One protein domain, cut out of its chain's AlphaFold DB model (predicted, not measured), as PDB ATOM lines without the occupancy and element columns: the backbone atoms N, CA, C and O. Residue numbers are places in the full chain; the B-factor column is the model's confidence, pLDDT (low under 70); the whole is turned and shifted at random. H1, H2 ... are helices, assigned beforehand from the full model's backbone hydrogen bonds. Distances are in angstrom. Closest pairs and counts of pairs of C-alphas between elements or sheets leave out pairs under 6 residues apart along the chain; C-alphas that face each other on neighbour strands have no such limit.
ATOM      1  N   HIS A  28     -19.893   3.589 -17.122       49.19
ATOM      2  CA  HIS A  28     -18.629   3.297 -17.810       49.19
ATOM      3  C   HIS A  28     -17.552   4.354 -17.565       49.19
ATOM      4  O   HIS A  28     -16.461   4.236 -18.133       49.19
ATOM      5  N   LYS A  29     -17.807   5.375 -16.732       59.34
ATOM      6  CA  LYS A  29     -16.730   6.224 -16.232       59.34
ATOM      7  C   LYS A  29     -15.834   5.302 -15.440       59.34
ATOM      8  O   LYS A  29     -16.210   4.773 -14.397       59.34
ATOM      9  N   GLU A  30     -14.657   5.075 -15.997       64.69
ATOM     10  CA  GLU A  30     -13.633   4.275 -15.359       64.69
ATOM     11  C   GLU A  30     -13.462   4.791 -13.923       64.69
ATOM     12  O   GLU A  30     -13.487   6.006 -13.716       64.69
ATOM     13  N   PRO A  31     -13.313   3.919 -12.913       68.81
ATOM     14  CA  PRO A  31     -13.259   4.339 -11.511       68.81
ATOM     15  C   PRO A  31     -12.287   5.502 -11.245       68.81
ATOM     16  O   PRO A  31     -12.554   6.365 -10.415       68.81
ATOM     17  N   LEU A  32     -11.192   5.583 -12.007       74.12
ATOM     18  CA  LEU A  32     -10.216   6.673 -11.940       74.12
ATOM     19  C   LEU A  32     -10.719   8.000 -12.533       74.12
ATOM     20  O   LEU A  32     -10.344   9.061 -12.041       74.12
ATOM     21  N   ALA A  33     -11.603   7.972 -13.531       73.12
ATOM     22  CA  ALA A  33     -12.279   9.168 -14.030       73.12
ATOM     23  C   ALA A  33     -13.228   9.757 -12.971       73.12
ATOM     24  O   ALA A  33     -13.295  10.973 -12.822       73.12
ATOM     25  N   LEU A  34     -13.895   8.911 -12.172       76.25
ATOM     26  CA  LEU A  34     -14.703   9.369 -11.032       76.25
ATOM     27  C   LEU A  34     -13.839   9.998  -9.930       76.25
ATOM     28  O   LEU A  34     -14.227  11.009  -9.343       76.25
ATOM     29  N   VAL A  35     -12.653   9.438  -9.669       76.06
ATOM     30  CA  VAL A  35     -11.672  10.039  -8.750       76.06
ATOM     31  C   VAL A  35     -11.223  11.407  -9.268       76.06
ATOM     32  O   VAL A  35     -11.262  12.382  -8.517       76.06
ATOM     33  N   ALA A  36     -10.876  11.514 -10.553       78.12
ATOM     34  CA  ALA A  36     -10.497  12.781 -11.175       78.12
ATOM     35  C   ALA A  36     -11.632  13.823 -11.119       78.12
ATOM     36  O   ALA A  36     -11.382  14.987 -10.800       78.12
ATOM     37  N   ASP A  37     -12.884  13.415 -11.350       82.31
ATOM     38  CA  ASP A  37     -14.069  14.270 -11.186       82.31
ATOM     39  C   ASP A  37     -14.232  14.738  -9.725       82.31
ATOM     40  O   ASP A  37     -14.538  15.907  -9.463       82.31
ATOM     41  N   GLY A  38     -13.983  13.855  -8.755       82.31
ATOM     42  CA  GLY A  38     -13.982  14.177  -7.327       82.31
ATOM     43  C   GLY A  38     -12.932  15.228  -6.952       82.31
ATOM     44  O   GLY A  38     -13.258  16.225  -6.301       82.31
ATOM     45  N   GLU A  39     -11.692  15.052  -7.410       86.19
ATOM     46  CA  GLU A  39     -10.604  16.013  -7.191       86.19
ATOM     47  C   GLU A  39     -10.861  17.348  -7.901       86.19
ATOM     48  O   GLU A  39     -10.598  18.416  -7.341       86.19
ATOM     49  N   ASN A  40     -11.473  17.317  -9.086       86.88
ATOM     50  CA  ASN A  40     -11.878  18.520  -9.813       86.88
ATOM     51  C   ASN A  40     -12.935  19.305  -9.026       86.88
ATOM     52  O   ASN A  40     -12.882  20.531  -8.940       86.88
ATOM     53  N   ASN A  41     -13.881  18.610  -8.391       87.06
ATOM     54  CA  ASN A  41     -14.883  19.246  -7.541       87.06
ATOM     55  C   ASN A  41     -14.265  19.883  -6.290       87.06
ATOM     56  O   ASN A  41     -14.676  20.984  -5.910       87.06
ATOM     57  N   LYS A  42     -13.275  19.237  -5.661       88.06
ATOM     58  CA  LYS A  42     -12.523  19.824  -4.537       88.06
ATOM     59  C   LYS A  42     -11.771  21.080  -4.977       88.06
ATOM     60  O   LYS A  42     -11.915  22.125  -4.345       88.06
ATOM     61  N   TYR A  43     -11.067  21.008  -6.104       87.38
ATOM     62  CA  TYR A  43     -10.360  22.145  -6.689       87.38
ATOM     63  C   TYR A  43     -11.303  23.315  -7.009       87.38
ATOM     64  O   TYR A  43     -11.081  24.439  -6.565       87.38
ATOM     65  N   LYS A  44     -12.438  23.060  -7.672       87.81
ATOM     66  CA  LYS A  44     -13.448  24.095  -7.950       87.81
ATOM     67  C   LYS A  44     -14.024  24.723  -6.680       87.81
ATOM     68  O   LYS A  44     -14.297  25.921  -6.673       87.81
ATOM     69  N   LYS A  45     -14.241  23.942  -5.613       86.25
ATOM     70  CA  LYS A  45     -14.687  24.480  -4.315       86.25
ATOM     71  C   LYS A  45     -13.645  25.429  -3.726       86.25
ATOM     72  O   LYS A  45     -14.023  26.517  -3.298       86.25
ATOM     73  N   LEU A  46     -12.368  25.051  -3.778       84.81
ATOM     74  CA  LEU A  46     -11.258  25.890  -3.331       84.81
ATOM     75  C   LEU A  46     -11.202  27.217  -4.105       84.81
ATOM     76  O   LEU A  46     -11.153  28.278  -3.491       84.81
ATOM     77  N   LEU A  47     -11.314  27.190  -5.438       83.69
ATOM     78  CA  LEU A  47     -11.329  28.420  -6.243       83.69
ATOM     79  C   LEU A  47     -12.543  29.312  -5.949       83.69
ATOM     80  O   LEU A  47     -12.421  30.533  -5.873       83.69
ATOM     81  N   LYS A  48     -13.722  28.717  -5.727       80.12
ATOM     82  CA  LYS A  48     -14.939  29.459  -5.353       80.12
ATOM     83  C   LYS A  48     -14.830  30.125  -3.977       80.12
ATOM     84  O   LYS A  48     -15.524  31.116  -3.743       80.12
ATOM     85  N   ALA A  49     -13.978  29.621  -3.084       76.12
ATOM     86  CA  ALA A  49     -13.759  30.217  -1.767       76.12
ATOM     87  C   ALA A  49     -13.117  31.620  -1.854       76.12
ATOM     88  O   ALA A  49     -13.443  32.476  -1.030       76.12
ATOM     89  N   ILE A  50     -12.332  31.915  -2.907       70.88
ATOM     90  CA  ILE A  50     -11.800  33.270  -3.186       70.88
ATOM     91  C   ILE A  50     -12.938  34.300  -3.263       70.88
ATOM     92  O   ILE A  50     -12.851  35.397  -2.708       70.88
ATOM     93  N   GLY A  51     -14.041  33.940  -3.931       60.84
ATOM     94  CA  GLY A  51     -15.213  34.805  -4.082       60.84
ATOM     95  C   GLY A  51     -16.003  35.018  -2.793       60.84
ATOM     96  O   GLY A  51     -16.642  36.059  -2.625       60.84
ATOM     97  N   LYS A  52     -15.931  34.070  -1.852       62.78
ATOM     98  CA  LYS A  52     -16.794  34.012  -0.663       62.78
ATOM     99  C   LYS A  52     -16.202  34.610   0.613       62.78
ATOM    100  O   LYS A  52     -16.838  34.516   1.651       62.78
ATOM    101  N   GLN A  53     -15.080  35.326   0.526       56.94
ATOM    102  CA  GLN A  53     -14.408  35.973   1.670       56.94
ATOM    103  C   GLN A  53     -13.661  35.033   2.626       56.94
ATOM    104  O   GLN A  53     -13.133  35.523   3.616       56.94
ATOM    105  N   GLU A  54     -13.557  33.733   2.337       52.12
ATOM    106  CA  GLU A  54     -12.908  32.793   3.266       52.12
ATOM    107  C   GLU A  54     -11.374  32.873   3.245       52.12
ATOM    108  O   GLU A  54     -10.738  32.413   4.186       52.12
ATOM    109  N   PHE A  55     -10.773  33.507   2.231       50.12
ATOM    110  CA  PHE A  55      -9.320  33.651   2.138       50.12
ATOM    111  C   PHE A  55      -8.919  35.052   1.672       50.12
ATOM    112  O   PHE A  55      -9.443  35.583   0.685       50.12
ATOM    113  N   THR A  56      -7.959  35.655   2.371       56.66
ATOM    114  CA  THR A  56      -7.086  36.657   1.766       56.66
ATOM    115  C   THR A  56      -6.359  36.002   0.600       56.66
ATOM    116  O   THR A  56      -5.925  34.859   0.683       56.66
ATOM    117  N   ALA A  57      -6.280  36.715  -0.516       57.41
ATOM    118  CA  ALA A  57      -5.482  36.357  -1.678       57.41
ATOM    119  C   ALA A  57      -3.985  36.368  -1.311       57.41
ATOM    120  O   ALA A  57      -3.273  37.318  -1.623       57.41
ATOM    121  N   ASP A  58      -3.539  35.359  -0.569       65.50
ATOM    122  CA  ASP A  58      -2.201  35.254  -0.001       65.50
ATOM    123  C   ASP A  58      -1.414  34.074  -0.596       65.50
ATOM    124  O   ASP A  58      -1.922  33.262  -1.379       65.50
ATOM    125  N   SER A  59      -0.127  33.997  -0.248       67.50
ATOM    126  CA  SER A  59       0.764  32.923  -0.695       67.50
ATOM    127  C   SER A  59       0.264  31.537  -0.283       67.50
ATOM    128  O   SER A  59       0.474  30.575  -1.020       67.50
ATOM    129  N   ASN A  60      -0.434  31.427   0.853       76.38
ATOM    130  CA  ASN A  60      -0.942  30.157   1.371       76.38
ATOM    131  C   ASN A  60      -2.111  29.653   0.525       76.38
ATOM    132  O   ASN A  60      -2.175  28.463   0.208       76.38
ATOM    133  N   PHE A  61      -2.999  30.554   0.099       79.12
ATOM    134  CA  PHE A  61      -4.055  30.223  -0.848       79.12
ATOM    135  C   PHE A  61      -3.472  29.707  -2.167       79.12
ATOM    136  O   PHE A  61      -3.890  28.656  -2.653       79.12
ATOM    137  N   LEU A  62      -2.489  30.412  -2.742       81.19
ATOM    138  CA  LEU A  62      -1.863  29.990  -3.999       81.19
ATOM    139  C   LEU A  62      -1.158  28.643  -3.864       81.19
ATOM    140  O   LEU A  62      -1.306  27.793  -4.739       81.19
ATOM    141  N   GLN A  63      -0.453  28.415  -2.758       85.00
ATOM    142  CA  GLN A  63       0.165  27.125  -2.474       85.00
ATOM    143  C   GLN A  63      -0.886  26.012  -2.355       85.00
ATOM    144  O   GLN A  63      -0.703  24.939  -2.928       85.00
ATOM    145  N   GLY A  64      -2.010  26.272  -1.679       87.31
ATOM    146  CA  GLY A  64      -3.130  25.334  -1.582       87.31
ATOM    147  C   GLY A  64      -3.788  25.045  -2.934       87.31
ATOM    148  O   GLY A  64      -4.062  23.889  -3.256       87.31
ATOM    149  N   ALA A  65      -3.995  26.074  -3.759       87.94
ATOM    150  CA  ALA A  65      -4.563  25.938  -5.099       87.94
ATOM    151  C   ALA A  65      -3.645  25.138  -6.026       87.94
ATOM    152  O   ALA A  65      -4.115  24.247  -6.732       87.94
ATOM    153  N   LEU A  66      -2.340  25.404  -5.979       90.25
ATOM    154  CA  LEU A  66      -1.331  24.662  -6.724       90.25
ATOM    155  C   LEU A  66      -1.247  23.197  -6.271       90.25
ATOM    156  O   LEU A  66      -1.237  22.301  -7.112       90.25
ATOM    157  N   ALA A  67      -1.256  22.935  -4.961       90.94
ATOM    158  CA  ALA A  67      -1.234  21.574  -4.428       90.94
ATOM    159  C   ALA A  67      -2.479  20.780  -4.848       90.94
ATOM    160  O   ALA A  67      -2.373  19.648  -5.310       90.94
ATOM    161  N   GLN A  68      -3.665  21.388  -4.767       92.12
ATOM    162  CA  GLN A  68      -4.899  20.730  -5.191       92.12
ATOM    163  C   GLN A  68      -4.956  20.536  -6.716       92.12
ATOM    164  O   GLN A  68      -5.470  19.519  -7.189       92.12
ATOM    165  N   ARG A  69      -4.409  21.480  -7.497       90.94
ATOM    166  CA  ARG A  69      -4.266  21.339  -8.953       90.94
ATOM    167  C   ARG A  69      -3.327  20.189  -9.308       90.94
ATOM    168  O   ARG A  69      -3.651  19.433 -10.220       90.94
ATOM    169  N   LYS A  70      -2.226  20.010  -8.573       93.06
ATOM    170  CA  LYS A  70      -1.314  18.871  -8.741       93.06
ATOM    171  C   LYS A  70      -2.057  17.547  -8.571       93.06
ATOM    172  O   LYS A  70      -2.066  16.745  -9.499       93.06
ATOM    173  N   THR A  71      -2.770  17.375  -7.456       91.56
ATOM    174  CA  THR A  71      -3.568  16.166  -7.188       91.56
ATOM    175  C   THR A  71      -4.583  15.889  -8.300       91.56
ATOM    176  O   THR A  71      -4.759  14.750  -8.732       91.56
ATOM    177  N   LEU A  72      -5.239  16.935  -8.815       90.62
ATOM    178  CA  LEU A  72      -6.153  16.818  -9.949       90.62
ATOM    179  C   LEU A  72      -5.437  16.360 -11.229       90.62
ATOM    180  O   LEU A  72      -5.937  15.472 -11.921       90.62
ATOM    181  N   CYS A  73      -4.285  16.948 -11.557       88.56
ATOM    182  CA  CYS A  73      -3.507  16.575 -12.739       88.56
ATOM    183  C   CYS A  73      -3.015  15.127 -12.649       88.56
ATOM    184  O   CYS A  73      -3.117  14.388 -13.626       88.56
ATOM    185  N   GLU A  74      -2.561  14.689 -11.475       90.62
ATOM    186  CA  GLU A  74      -2.166  13.301 -11.216       90.62
ATOM    187  C   GLU A  74      -3.344  12.335 -11.392       90.62
ATOM    188  O   GLU A  74      -3.212  11.323 -12.083       90.62
ATOM    189  N   ALA A  75      -4.518  12.663 -10.842       81.50
ATOM    190  CA  ALA A  75      -5.720  11.847 -10.995       81.50
ATOM    191  C   ALA A  75      -6.174  11.758 -12.463       81.50
ATOM    192  O   ALA A  75      -6.484  10.671 -12.955       81.50
ATOM    193  N   ARG A  76      -6.160  12.882 -13.196       85.00
ATOM    194  CA  ARG A  76      -6.449  12.919 -14.641       85.00
ATOM    195  C   ARG A  76      -5.452  12.091 -15.435       85.00
ATOM    196  O   ARG A  76      -5.849  11.332 -16.311       85.00
ATOM    197  N   LEU A  77      -4.170  12.198 -15.102       88.62
ATOM    198  CA  LEU A  77      -3.112  11.448 -15.755       88.62
ATOM    199  C   LEU A  77      -3.271   9.938 -15.535       88.62
ATOM    200  O   LEU A  77      -3.117   9.158 -16.476       88.62
ATOM    201  N   GLN A  78      -3.599   9.520 -14.313       86.19
ATOM    202  CA  GLN A  78      -3.880   8.120 -13.999       86.19
ATOM    203  C   GLN A  78      -5.117   7.614 -14.744       86.19
ATOM    204  O   GLN A  78      -5.057   6.542 -15.347       86.19
ATOM    205  N   ALA A  79      -6.200   8.396 -14.770       79.88
ATOM    206  CA  ALA A  79      -7.403   8.065 -15.530       79.88
ATOM    207  C   ALA A  79      -7.098   7.930 -17.031       79.88
ATOM    208  O   ALA A  79      -7.432   6.917 -17.637       79.88
ATOM    209  N   ALA A  80      -6.373   8.890 -17.610       83.75
ATOM    210  CA  ALA A  80      -5.972   8.864 -19.012       83.75
ATOM    211  C   ALA A  80      -5.111   7.641 -19.351       83.75
ATOM    212  O   ALA A  80      -5.369   6.961 -20.342       83.75
ATOM    213  N   LYS A  81      -4.118   7.313 -18.512       83.44
ATOM    214  CA  LYS A  81      -3.243   6.139 -18.692       83.44
ATOM    215  C   LYS A  81      -3.997   4.818 -18.604       83.44
ATOM    216  O   LYS A  81      -3.678   3.892 -19.346       83.44
ATOM    217  N   ALA A  82      -4.967   4.735 -17.702       80.38
ATOM    218  CA  ALA A  82      -5.770   3.539 -17.498       80.38
ATOM    219  C   ALA A  82      -6.896   3.386 -18.530       80.38
ATOM    220  O   ALA A  82      -7.519   2.322 -18.581       80.38
ATOM    221  N   SER A  83      -7.156   4.417 -19.342       76.56
ATOM    222  CA  SER A  83      -8.356   4.432 -20.160       76.56
ATOM    223  C   SER A  83      -8.311   3.506 -21.360       76.56
ATOM    224  O   SER A  83      -7.369   3.505 -22.157       76.56
ATOM    225  N   LYS A  84      -9.399   2.764 -21.567       75.25
ATOM    226  CA  LYS A  84      -9.595   1.978 -22.790       75.25
ATOM    227  C   LYS A  84      -9.945   2.875 -23.982       75.25
ATOM    228  O   LYS A  84      -9.703   2.495 -25.130       75.25
ATOM    229  N   ILE A  85     -10.429   4.097 -23.746       75.69
ATOM    230  CA  ILE A  85     -10.835   5.049 -24.789       75.69
ATOM    231  C   ILE A  85      -9.598   5.772 -25.354       75.69
ATOM    232  O   ILE A  85      -8.940   6.521 -24.640       75.69
ATOM    233  N   ASN A  86      -9.306   5.602 -26.655       73.00
ATOM    234  CA  ASN A  86      -8.154   6.246 -27.323       73.00
ATOM    235  C   ASN A  86      -8.118   7.766 -27.095       73.00
ATOM    236  O   ASN A  86      -7.096   8.298 -26.693       73.00
ATOM    237  N   LYS A  87      -9.259   8.447 -27.268       73.38
ATOM    238  CA  LYS A  87      -9.352   9.904 -27.097       73.38
ATOM    239  C   LYS A  87      -8.935  10.364 -25.693       73.38
ATOM    240  O   LYS A  87      -8.235  11.355 -25.563       73.38
ATOM    241  N   VAL A  88      -9.351   9.633 -24.659       71.06
ATOM    242  CA  VAL A  88      -9.008   9.939 -23.259       71.06
ATOM    243  C   VAL A  88      -7.530   9.628 -22.993       71.06
ATOM    244  O   VAL A  88      -6.856  10.369 -22.287       71.06
ATOM    245  N   ARG A  89      -6.984   8.582 -23.624       75.06
ATOM    246  CA  ARG A  89      -5.539   8.301 -23.611       75.06
ATOM    247  C   ARG A  89      -4.708   9.392 -24.279       75.06
ATOM    248  O   ARG A  89      -3.628   9.695 -23.786       75.06
ATOM    249  N   ASP A  90      -5.190   9.995 -25.359       78.44
ATOM    250  CA  ASP A  90      -4.469  11.070 -26.051       78.44
ATOM    251  C   ASP A  90      -4.382  12.344 -25.187       78.44
ATOM    252  O   ASP A  90      -3.393  13.077 -25.246       78.44
ATOM    253  N   GLU A  91      -5.349  12.560 -24.286       79.62
ATOM    254  CA  GLU A  91      -5.329  13.644 -23.288       79.62
ATOM    255  C   GLU A  91      -4.248  13.458 -22.202       79.62
ATOM    256  O   GLU A  91      -3.965  14.388 -21.438       79.62
ATOM    257  N   ARG A  92      -3.582  12.295 -22.155       82.44
ATOM    258  CA  ARG A  92      -2.457  12.024 -21.248       82.44
ATOM    259  C   ARG A  92      -1.358  13.067 -21.382       82.44
ATOM    260  O   ARG A  92      -0.887  13.561 -20.365       82.44
ATOM    261  N   TYR A  93      -0.972  13.416 -22.607       79.69
ATOM    262  CA  TYR A  93       0.113  14.372 -22.839       79.69
ATOM    263  C   TYR A  93      -0.230  15.764 -22.305       79.69
ATOM    264  O   TYR A  93       0.625  16.428 -21.724       79.69
ATOM    265  N   ASN A  94      -1.496  16.172 -22.425       82.94
ATOM    266  CA  ASN A  94      -1.970  17.427 -21.848       82.94
ATOM    267  C   ASN A  94      -1.899  17.386 -20.316       82.94
ATOM    268  O   ASN A  94      -1.436  18.341 -19.701       82.94
ATOM    269  N   SER A  95      -2.294  16.263 -19.709       83.56
ATOM    270  CA  SER A  95      -2.229  16.079 -18.253       83.56
ATOM    271  C   SER A  95      -0.784  16.007 -17.735       83.56
ATOM    272  O   SER A  95      -0.497  16.536 -16.667       83.56
ATOM    273  N   GLU A  96       0.138  15.394 -18.489       87.44
ATOM    274  CA  GLU A  96       1.578  15.354 -18.171       87.44
ATOM    275  C   GLU A  96       2.194  16.754 -18.216       87.44
ATOM    276  O   GLU A  96       2.920  17.136 -17.299       87.44
ATOM    277  N   ALA A  97       1.865  17.544 -19.242       87.50
ATOM    278  CA  ALA A  97       2.319  18.925 -19.341       87.50
ATOM    279  C   ALA A  97       1.752  19.794 -18.205       87.50
ATOM    280  O   ALA A  97       2.497  20.532 -17.563       87.50
ATOM    281  N   GLU A  98       0.449  19.691 -17.923       89.00
ATOM    282  CA  GLU A  98      -0.203  20.465 -16.860       89.00
ATOM    283  C   GLU A  98       0.379  20.139 -15.475       89.00
ATOM    284  O   GLU A  98       0.632  21.051 -14.681       89.00
ATOM    285  N   LEU A  99       0.658  18.859 -15.209       90.81
ATOM    286  CA  LEU A  99       1.331  18.419 -13.989       90.81
ATOM    287  C   LEU A  99       2.724  19.046 -13.868       90.81
ATOM    288  O   LEU A  99       3.026  19.651 -12.843       90.81
ATOM    289  N   TRP A 100       3.529  18.981 -14.931       92.50
ATOM    290  CA  TRP A 100       4.885  19.531 -14.935       92.50
ATOM    291  C   TRP A 100       4.914  21.040 -14.655       92.50
ATOM    292  O   TRP A 100       5.673  21.501 -13.803       92.50
ATOM    293  N   TYR A 101       4.049  21.818 -15.315       91.25
ATOM    294  CA  TYR A 101       3.944  23.257 -15.046       91.25
ATOM    295  C   TYR A 101       3.494  23.543 -13.608       91.25
ATOM    296  O   TYR A 101       3.980  24.488 -12.984       91.25
ATOM    297  N   THR A 102       2.581  22.729 -13.071       91.06
ATOM    298  CA  THR A 102       2.090  22.881 -11.695       91.06
ATOM    299  C   THR A 102       3.181  22.571 -10.670       91.06
ATOM    300  O   THR A 102       3.335  23.323  -9.708       91.06
ATOM    301  N   ASP A 103       3.975  21.523 -10.897       91.69
ATOM    302  CA  ASP A 103       5.125  21.172 -10.059       91.69
ATOM    303  C   ASP A 103       6.171  22.288 -10.047       91.69
ATOM    304  O   ASP A 103       6.556  22.759  -8.979       91.69
ATOM    305  N   MET A 104       6.535  22.819 -11.215       89.25
ATOM    306  CA  MET A 104       7.454  23.958 -11.302       89.25
ATOM    307  C   MET A 104       6.949  25.199 -10.554       89.25
ATOM    308  O   MET A 104       7.727  25.926  -9.928       89.25
ATOM    309  N   ALA A 105       5.646  25.476 -10.621       86.94
ATOM    310  CA  ALA A 105       5.047  26.589  -9.893       86.94
ATOM    311  C   ALA A 105       5.068  26.356  -8.369       86.94
ATOM    312  O   ALA A 105       5.334  27.298  -7.620       86.94
ATOM    313  N   LEU A 106       4.852  25.115  -7.909       89.12
ATOM    314  CA  LEU A 106       4.993  24.728  -6.498       89.12
ATOM    315  C   LEU A 106       6.431  24.865  -6.002       89.12
ATOM    316  O   LEU A 106       6.675  25.421  -4.935       89.12
ATOM    317  N   GLU A 107       7.398  24.399  -6.777       88.25
ATOM    318  CA  GLU A 107       8.806  24.542  -6.421       88.25
ATOM    319  C   GLU A 107       9.215  26.020  -6.370       88.25
ATOM    320  O   GLU A 107       9.996  26.424  -5.509       88.25
ATOM    321  N   THR A 108       8.652  26.851  -7.253       85.62
ATOM    322  CA  THR A 108       8.920  28.296  -7.269       85.62
ATOM    323  C   THR A 108       8.331  29.009  -6.051       85.62
ATOM    324  O   THR A 108       9.023  29.821  -5.438       85.62
ATOM    325  N   ILE A 109       7.096  28.686  -5.639       82.25
ATOM    326  CA  ILE A 109       6.493  29.293  -4.436       82.25
ATOM    327  C   ILE A 109       7.170  28.817  -3.142       82.25
ATOM    328  O   ILE A 109       7.228  29.566  -2.172       82.25
ATOM    329  N   GLN A 110       7.730  27.602  -3.136       82.75
ATOM    330  CA  GLN A 110       8.492  27.039  -2.013       82.75
ATOM    331  C   GLN A 110       9.964  27.488  -1.982       82.75
ATOM    332  O   GLN A 110      10.699  27.113  -1.071       82.75
ATOM    333  N   GLY A 111      10.409  28.269  -2.971       77.00
ATOM    334  CA  GLY A 111      11.784  28.763  -3.060       77.00
ATOM    335  C   GLY A 111      12.819  27.724  -3.511       77.00
ATOM    336  O   GLY A 111      14.016  27.960  -3.361       77.00
ATOM    337  N   GLN A 112      12.383  26.592  -4.066       71.50
ATOM    338  CA  GLN A 112      13.242  25.494  -4.525       71.50
ATOM    339  C   GLN A 112      13.680  25.659  -5.990       71.50
ATOM    340  O   GLN A 112      14.810  25.318  -6.332       71.50
ATOM    341  N   HIS A 113      12.832  26.239  -6.848       62.62
ATOM    342  CA  HIS A 113      13.143  26.520  -8.258       62.62
ATOM    343  C   HIS A 113      12.865  27.981  -8.642       62.62
ATOM    344  O   HIS A 113      12.175  28.715  -7.943       62.62
ATOM    345  N   ARG A 114      13.476  28.443  -9.745       63.78
ATOM    346  CA  ARG A 114      13.576  29.876 -10.091       63.78
ATOM    347  C   ARG A 114      12.780  30.324 -11.320       63.78
ATOM    348  O   ARG A 114      12.934  31.480 -11.718       63.78
ATOM    349  N   ASP A 115      11.950  29.482 -11.944       78.38
ATOM    350  CA  ASP A 115      11.198  29.941 -13.124       78.38
ATOM    351  C   ASP A 115       9.922  30.699 -12.734       78.38
ATOM    352  O   ASP A 115       8.796  30.196 -12.757       78.38
ATOM    353  N   THR A 116      10.116  31.979 -12.418       82.06
ATOM    354  CA  THR A 116       9.035  32.919 -12.113       82.06
ATOM    355  C   THR A 116       8.085  33.135 -13.291       82.06
ATOM    356  O   THR A 116       6.961  33.578 -13.074       82.06
ATOM    357  N   ARG A 117       8.471  32.809 -14.534       85.81
ATOM    358  CA  ARG A 117       7.574  32.920 -15.696       85.81
ATOM    359  C   ARG A 117       6.547  31.800 -15.682       85.81
ATOM    360  O   ARG A 117       5.371  32.073 -15.907       85.81
ATOM    361  N   VAL A 118       6.983  30.576 -15.378       86.38
ATOM    362  CA  VAL A 118       6.080  29.430 -15.202       86.38
ATOM    363  C   VAL A 118       5.137  29.693 -14.035       86.38
ATOM    364  O   VAL A 118       3.926  29.594 -14.209       86.38
ATOM    365  N   PHE A 119       5.668  30.143 -12.894       87.06
ATOM    366  CA  PHE A 119       4.846  30.534 -11.748       87.06
ATOM    367  C   PHE A 119       3.785  31.580 -12.127       87.06
ATOM    368  O   PHE A 119       2.595  31.339 -11.939       87.06
ATOM    369  N   LYS A 120       4.183  32.691 -12.766       87.44
ATOM    370  CA  LYS A 120       3.252  33.733 -13.234       87.44
ATOM    371  C   LYS A 120       2.192  33.184 -14.190       87.44
ATOM    372  O   LYS A 120       1.020  33.536 -14.064       87.44
ATOM    373  N   ALA A 121       2.579  32.337 -15.142       88.19
ATOM    374  CA  ALA A 121       1.652  31.746 -16.105       88.19
ATOM    375  C   ALA A 121       0.617  30.840 -15.419       88.19
ATOM    376  O   ALA A 121      -0.583  30.985 -15.666       88.19
ATOM    377  N   VAL A 122       1.057  29.962 -14.514       88.38
ATOM    378  CA  VAL A 122       0.167  29.055 -13.776       88.38
ATOM    379  C   VAL A 122      -0.750  29.837 -12.840       88.38
ATOM    380  O   VAL A 122      -1.956  29.594 -12.827       88.38
ATOM    381  N   THR A 123      -0.236  30.835 -12.118       85.69
ATOM    382  CA  THR A 123      -1.072  31.687 -11.263       85.69
ATOM    383  C   THR A 123      -2.136  32.426 -12.073       85.69
ATOM    384  O   THR A 123      -3.299  32.440 -11.674       85.69
ATOM    385  N   ARG A 124      -1.791  32.977 -13.244       86.25
ATOM    386  CA  ARG A 124      -2.774  33.608 -14.142       86.25
ATOM    387  C   ARG A 124      -3.822  32.615 -14.648       86.25
ATOM    388  O   ARG A 124      -4.988  32.991 -14.731       86.25
ATOM    389  N   SER A 125      -3.447  31.363 -14.930       90.06
ATOM    390  CA  SER A 125      -4.413  30.303 -15.266       90.06
ATOM    391  C   SER A 125      -5.399  30.066 -14.122       90.06
ATOM    392  O   SER A 125      -6.605  30.108 -14.343       90.06
ATOM    393  N   ILE A 126      -4.901  29.892 -12.893       86.62
ATOM    394  CA  ILE A 126      -5.729  29.681 -11.693       86.62
ATOM    395  C   ILE A 126      -6.698  30.854 -11.484       86.62
ATOM    396  O   ILE A 126      -7.886  30.651 -11.229       86.62
ATOM    397  N   VAL A 127      -6.207  32.087 -11.624       83.75
ATOM    398  CA  VAL A 127      -7.030  33.302 -11.525       83.75
ATOM    399  C   VAL A 127      -8.097  33.334 -12.624       83.75
ATOM    400  O   VAL A 127      -9.258  33.619 -12.337       83.75
ATOM    401  N   GLY A 128      -7.741  33.006 -13.869       84.19
ATOM    402  CA  GLY A 128      -8.684  32.932 -14.987       84.19
ATOM    403  C   GLY A 128      -9.798  31.907 -14.759       84.19
ATOM    404  O   GLY A 128     -10.972  32.203 -14.985       84.19
ATOM    405  N   GLU A 129      -9.450  30.731 -14.235       87.25
ATOM    406  CA  GLU A 129     -10.408  29.686 -13.861       87.25
ATOM    407  C   GLU A 129     -11.350  30.160 -12.744       87.25
ATOM    408  O   GLU A 129     -12.563  29.952 -12.818       87.25
ATOM    409  N   ALA A 130     -10.826  30.862 -11.736       82.56
ATOM    410  CA  ALA A 130     -11.641  31.448 -10.675       82.56
ATOM    411  C   ALA A 130     -12.615  32.511 -11.218       82.56
ATOM    412  O   ALA A 130     -13.792  32.496 -10.853       82.56
ATOM    413  N   ILE A 131     -12.161  33.386 -12.127       80.94
ATOM    414  CA  ILE A 131     -13.012  34.382 -12.806       80.94
ATOM    415  C   ILE A 131     -14.168  33.703 -13.531       80.94
ATOM    416  O   ILE A 131     -15.315  34.136 -13.421       80.94
ATOM    417  N   GLN A 132     -13.873  32.643 -14.281       83.62
ATOM    418  CA  GLN A 132     -14.890  31.914 -15.023       83.62
ATOM    419  C   GLN A 132     -15.926  31.284 -14.082       83.62
ATOM    420  O   GLN A 132     -17.125  31.431 -14.315       83.62
ATOM    421  N   LEU A 133     -15.483  30.658 -12.989       82.38
ATOM    422  CA  LEU A 133     -16.379  30.051 -12.000       82.38
ATOM    423  C   LEU A 133     -17.280  31.075 -11.299       82.38
ATOM    424  O   LEU A 133     -18.433  30.759 -10.991       82.38
ATOM    425  N   ASP A 134     -16.786  32.285 -11.036       77.88
ATOM    426  CA  ASP A 134     -17.619  33.349 -10.472       77.88
ATOM    427  C   ASP A 134     -18.613  33.893 -11.497       77.88
ATOM    428  O   ASP A 134     -19.791  34.030 -11.172       77.88
ATOM    429  N   ARG A 135     -18.198  34.101 -12.756       78.19
ATOM    430  CA  ARG A 135     -19.111  34.491 -13.846       78.19
ATOM    431  C   ARG A 135     -20.253  33.492 -14.004       78.19
ATOM    432  O   ARG A 135     -21.409  33.901 -14.076       78.19
ATOM    433  N   GLU A 136     -19.947  32.196 -14.001       81.75
ATOM    434  CA  GLU A 136     -20.955  31.130 -14.024       81.75
ATOM    435  C   GLU A 136     -21.908  31.248 -12.824       81.75
ATOM    436  O   GLU A 136     -23.124  31.278 -12.999       81.75
ATOM    437  N   ALA A 137     -21.375  31.421 -11.609       76.88
ATOM    438  CA  ALA A 137     -22.188  31.584 -10.404       76.88
ATOM    439  C   ALA A 137     -23.028  32.876 -10.399       76.88
ATOM    440  O   ALA A 137     -24.108  32.914  -9.809       76.88
ATOM    441  N   VAL A 138     -22.543  33.962 -11.004       73.25
ATOM    442  CA  VAL A 138     -23.272  35.226 -11.183       73.25
ATOM    443  C   VAL A 138     -24.426  35.041 -12.163       73.25
ATOM    444  O   VAL A 138     -25.533  35.484 -11.868       73.25
ATOM    445  N   ILE A 139     -24.198  34.372 -13.297       74.25
ATOM    446  CA  ILE A 139     -25.244  34.074 -14.286       74.25
ATOM    447  C   ILE A 139     -26.348  33.231 -13.646       74.25
ATOM    448  O   ILE A 139     -27.519  33.591 -13.757       74.25
ATOM    449  N   THR A 140     -25.987  32.173 -12.912       73.88
ATOM    450  CA  THR A 140     -26.956  31.334 -12.191       73.88
ATOM    451  C   THR A 140     -27.763  32.152 -11.178       73.88
ATOM    452  O   THR A 140     -28.987  32.121 -11.210       73.88
ATOM    453  N   ARG A 141     -27.108  32.984 -10.355       70.25
ATOM    454  CA  ARG A 141     -27.800  33.853  -9.383       70.25
ATOM    455  C   ARG A 141     -28.716  34.888 -10.039       70.25
ATOM    456  O   ARG A 141     -29.798  35.149  -9.524       70.25
ATOM    457  N   LYS A 142     -28.301  35.494 -11.159       66.50
ATOM    458  CA  LYS A 142     -29.133  36.446 -11.920       66.50
ATOM    459  C   LYS A 142     -30.375  35.761 -12.483       66.50
ATOM    460  O   LYS A 142     -31.454  36.345 -12.421       66.50
ATOM    461  N   ALA A 143     -30.226  34.535 -12.984       69.50
ATOM    462  CA  ALA A 143     -31.345  33.723 -13.455       69.50
ATOM    463  C   ALA A 143     -32.305  33.337 -12.314       69.50
ATOM    464  O   ALA A 143     -33.511  33.293 -12.531       69.50
ATOM    465  N   GLU A 144     -31.786  33.106 -11.106       65.00
ATOM    466  CA  GLU A 144     -32.580  32.719  -9.932       65.00
ATOM    467  C   GLU A 144     -33.255  33.902  -9.209       65.00
ATOM    468  O   GLU A 144     -34.337  33.725  -8.657       65.00
ATOM    469  N   MET A 145     -32.645  35.097  -9.181       54.62
ATOM    470  CA  MET A 145     -33.082  36.201  -8.300       54.62
ATOM    471  C   MET A 145     -33.474  37.515  -8.996       54.62
ATOM    472  O   MET A 145     -33.939  38.430  -8.322       54.62
ATOM    473  N   GLY A 146     -33.307  37.659 -10.314       52.25
ATOM    474  CA  GLY A 146     -33.823  38.822 -11.057       52.25
ATOM    475  C   GLY A 146     -33.300  40.214 -10.642       52.25
ATOM    476  O   GLY A 146     -33.857  41.212 -11.094       52.25
ATOM    477  N   GLN A 147     -32.252  40.331  -9.811       50.22
ATOM    478  CA  GLN A 147     -31.692  41.618  -9.353       50.22
ATOM    479  C   GLN A 147     -30.149  41.662  -9.337       50.22
ATOM    480  O   GLN A 147     -29.466  40.641  -9.249       50.22
ATOM    481  N   GLY A 148     -29.609  42.885  -9.470       47.03
ATOM    482  CA  GLY A 148     -28.188  43.210  -9.647       47.03
ATOM    483  C   GLY A 148     -27.312  42.941  -8.417       47.03
ATOM    484  O   GLY A 148     -27.667  43.263  -7.287       47.03
ATOM    485  N   ILE A 149     -26.146  42.334  -8.648       53.59
ATOM    486  CA  ILE A 149     -25.293  41.737  -7.613       53.59
ATOM    487  C   ILE A 149     -24.210  42.732  -7.163       53.59
ATOM    488  O   ILE A 149     -23.281  43.030  -7.904       53.59
ATOM    489  N   ILE A 150     -24.275  43.172  -5.900       51.66
ATOM    490  CA  ILE A 150     -23.269  44.019  -5.210       51.66
ATOM    491  C   ILE A 150     -21.932  43.265  -4.957       51.66
ATOM    492  O   ILE A 150     -20.922  43.852  -4.573       51.66
ATOM    493  N   GLY A 151     -21.885  41.948  -5.195       57.59
ATOM    494  CA  GLY A 151     -20.727  41.083  -4.917       57.59
ATOM    495  C   GLY A 151     -19.569  41.122  -5.929       57.59
ATOM    496  O   GLY A 151     -18.481  40.662  -5.594       57.59
ATOM    497  N   GLU A 152     -19.771  41.669  -7.128       62.34
ATOM    498  CA  GLU A 152     -18.813  41.580  -8.248       62.34
ATOM    499  C   GLU A 152     -17.538  42.423  -8.000       62.34
ATOM    500  O   GLU A 152     -16.418  41.975  -8.250       62.34
ATOM    501  N   VAL A 153     -17.687  43.602  -7.380       58.38
ATOM    502  CA  VAL A 153     -16.586  44.556  -7.127       58.38
ATOM    503  C   VAL A 153     -15.535  43.998  -6.155       58.38
ATOM    504  O   VAL A 153     -14.334  44.142  -6.376       58.38
ATOM    505  N   LYS A 154     -15.962  43.301  -5.091       66.56
ATOM    506  CA  LYS A 154     -15.042  42.720  -4.091       66.56
ATOM    507  C   LYS A 154     -14.310  41.478  -4.601       66.56
ATOM    508  O   LYS A 154     -13.293  41.087  -4.030       66.56
ATOM    509  N   PHE A 155     -14.859  40.799  -5.604       69.94
ATOM    510  CA  PHE A 155     -14.220  39.638  -6.208       69.94
ATOM    511  C   PHE A 155     -13.118  40.063  -7.181       69.94
ATOM    512  O   PHE A 155     -11.989  39.596  -7.038       69.94
ATOM    513  N   ALA A 156     -13.408  41.023  -8.066       69.19
ATOM    514  CA  ALA A 156     -12.426  41.591  -8.992       69.19
ATOM    515  C   ALA A 156     -11.177  42.109  -8.257       69.19
ATOM    516  O   ALA A 156     -10.070  41.666  -8.542       69.19
ATOM    517  N   GLN A 157     -11.364  42.910  -7.203       71.06
ATOM    518  CA  GLN A 157     -10.254  43.442  -6.408       71.06
ATOM    519  C   GLN A 157      -9.362  42.347  -5.786       71.06
ATOM    520  O   GLN A 157      -8.150  42.511  -5.670       71.06
ATOM    521  N   ARG A 158      -9.936  41.206  -5.378       73.62
ATOM    522  CA  ARG A 158      -9.161  40.088  -4.809       73.62
ATOM    523  C   ARG A 158      -8.336  39.354  -5.854       73.62
ATOM    524  O   ARG A 158      -7.225  38.927  -5.556       73.62
ATOM    525  N   LEU A 159      -8.871  39.214  -7.058       73.12
ATOM    526  CA  LEU A 159      -8.142  38.629  -8.175       73.12
ATOM    527  C   LEU A 159      -7.018  39.556  -8.635       73.12
ATOM    528  O   LEU A 159      -5.907  39.083  -8.849       73.12
ATOM    529  N   ASP A 160      -7.272  40.863  -8.689       74.56
ATOM    530  CA  ASP A 160      -6.249  41.863  -9.007       74.56
ATOM    531  C   ASP A 160      -5.100  41.827  -7.989       74.56
ATOM    532  O   ASP A 160      -3.932  41.917  -8.369       74.56
ATOM    533  N   ASN A 161      -5.404  41.595  -6.707       75.44
ATOM    534  CA  ASN A 161      -4.387  41.383  -5.676       75.44
ATOM    535  C   ASN A 161      -3.569  40.098  -5.910       75.44
ATOM    536  O   ASN A 161      -2.352  40.131  -5.741       75.44
ATOM    537  N   LEU A 162      -4.190  38.986  -6.334       74.69
ATOM    538  CA  LEU A 162      -3.470  37.743  -6.677       74.69
ATOM    539  C   LEU A 162      -2.557  37.922  -7.890       74.69
ATOM    540  O   LEU A 162      -1.424  37.442  -7.888       74.69
ATOM    541  N   VAL A 163      -3.042  38.608  -8.926       78.56
ATOM    542  CA  VAL A 163      -2.252  38.900 -10.129       78.56
ATOM    543  C   VAL A 163      -1.089  39.818  -9.775       78.56
ATOM    544  O   VAL A 163       0.048  39.520 -10.128       78.56
ATOM    545  N   SER A 164      -1.347  40.873  -9.001       79.56
ATOM    546  CA  SER A 164      -0.314  41.800  -8.529       79.56
ATOM    547  C   SER A 164       0.723  41.097  -7.652       79.56
ATOM    548  O   SER A 164       1.914  41.375  -7.774       79.56
ATOM    549  N   PHE A 165       0.303  40.162  -6.797       75.81
ATOM    550  CA  PHE A 165       1.217  39.320  -6.029       75.81
ATOM    551  C   PHE A 165       2.098  38.474  -6.952       75.81
ATOM    552  O   PHE A 165       3.313  38.480  -6.795       75.81
ATOM    553  N   ALA A 166       1.512  37.792  -7.942       74.69
ATOM    554  CA  ALA A 166       2.268  36.980  -8.893       74.69
ATOM    555  C   ALA A 166       3.250  37.822  -9.720       74.69
ATOM    556  O   ALA A 166       4.389  37.410  -9.936       74.69
TER     557      ALA A 166
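What this domain is: This is residues 28 to 166 of the 176 residues of an uncharacterized protein of Candidatus Gottesmanbacteria bacterium RIFCSPLOWO2_01_FULL_42_22 (UniProt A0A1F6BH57). Three helices, H1, H2 and H4, stand side by side in a gently curved row with H2 in the middle, each running opposite to its neighbour, and a helical hairpin of H5 and H6 crosses one end of this row. The short H3 sits at the other end, where the chain turns from H2 into H4, while H5 runs on beyond H1 until residues 142 to 147 stick out. The printed part has 139 residues, with six named helices in the order H1 to H6 and no named strand: all helix. It is compact, with a radius of gyration of the C-alphas of 16.6 A, and flat, spanning 47 by 41 by 20 A.

Where its parts are: H1, residues 31 to 51, begins with C-alpha 31 at (-13.259, 4.339, -11.511) and is 31.4 A long from first to last C-alpha. H2, residues 59 to 82, measures 34.5 A, and H3, residues 86 to 90, 6.2 A. H4, residues 92 to 109, is 25.7 A long. H5, residues 116 to 145, is the longest helix at 42.4 A, beginning with C-alpha 116 at (9.035, 32.919, -12.113). H6, residues 152 to 166, measures 21.6 A and ends with C-alpha 166 at (2.268, 36.980, -8.893).

How they stand to each other: H1 and H2 form a helical hairpin and touch at a shallow tilt of 19 degrees, opposite ways; their closest C-alphas, of Leu 32 and Ala 79, are 4.8 A apart. H2 also touches H4 at a shallow tilt of 22 degrees, opposite ways, closest at the C-alphas of Ala 80 and Arg 92, 5.2 A. H1 and H4 are apart. H2 and H3 touch only at the corner, the C-alphas of Ala 80 and Arg 89 being closest at 4.7 A. H4 touches H5 with residues 101 to 109 alone, closest at the C-alphas of Ala 105 and Phe 119, 4.4 A; at 72 degrees they are only just about perpendicular. H1 touches H5 with residues 44 to 51 alone, about perpendicular at 82 degrees; the closest C-alphas, of Leu 47 and Ala 130, are 5.4 A apart. H5 and H6 form a second helical hairpin at a shallow tilt of 8 degrees, with the C-alphas of Lys 120 and Ala 166 closest at 5.5 A. H6 touches H1, whose residues 50 to 51 alone take part; the C-alphas of Gly 51 and Phe 155 are closest at 5.4 A. Every O i to N i+4 pair is within hydrogen-bond range in H2, H3, H4 and H5, against 15 of 17 in H1 and 10 of 11 in H6.

The domain as a whole: The two C-alphas farthest apart, of Gln 112 and Gly 146, are 49.3 A apart. The printed part has no cut and no long link. Mean pLDDT of the printed part is 77.6; residues 28 to 31, 51 to 59, 113 to 114 and 142 to 156 are under 70.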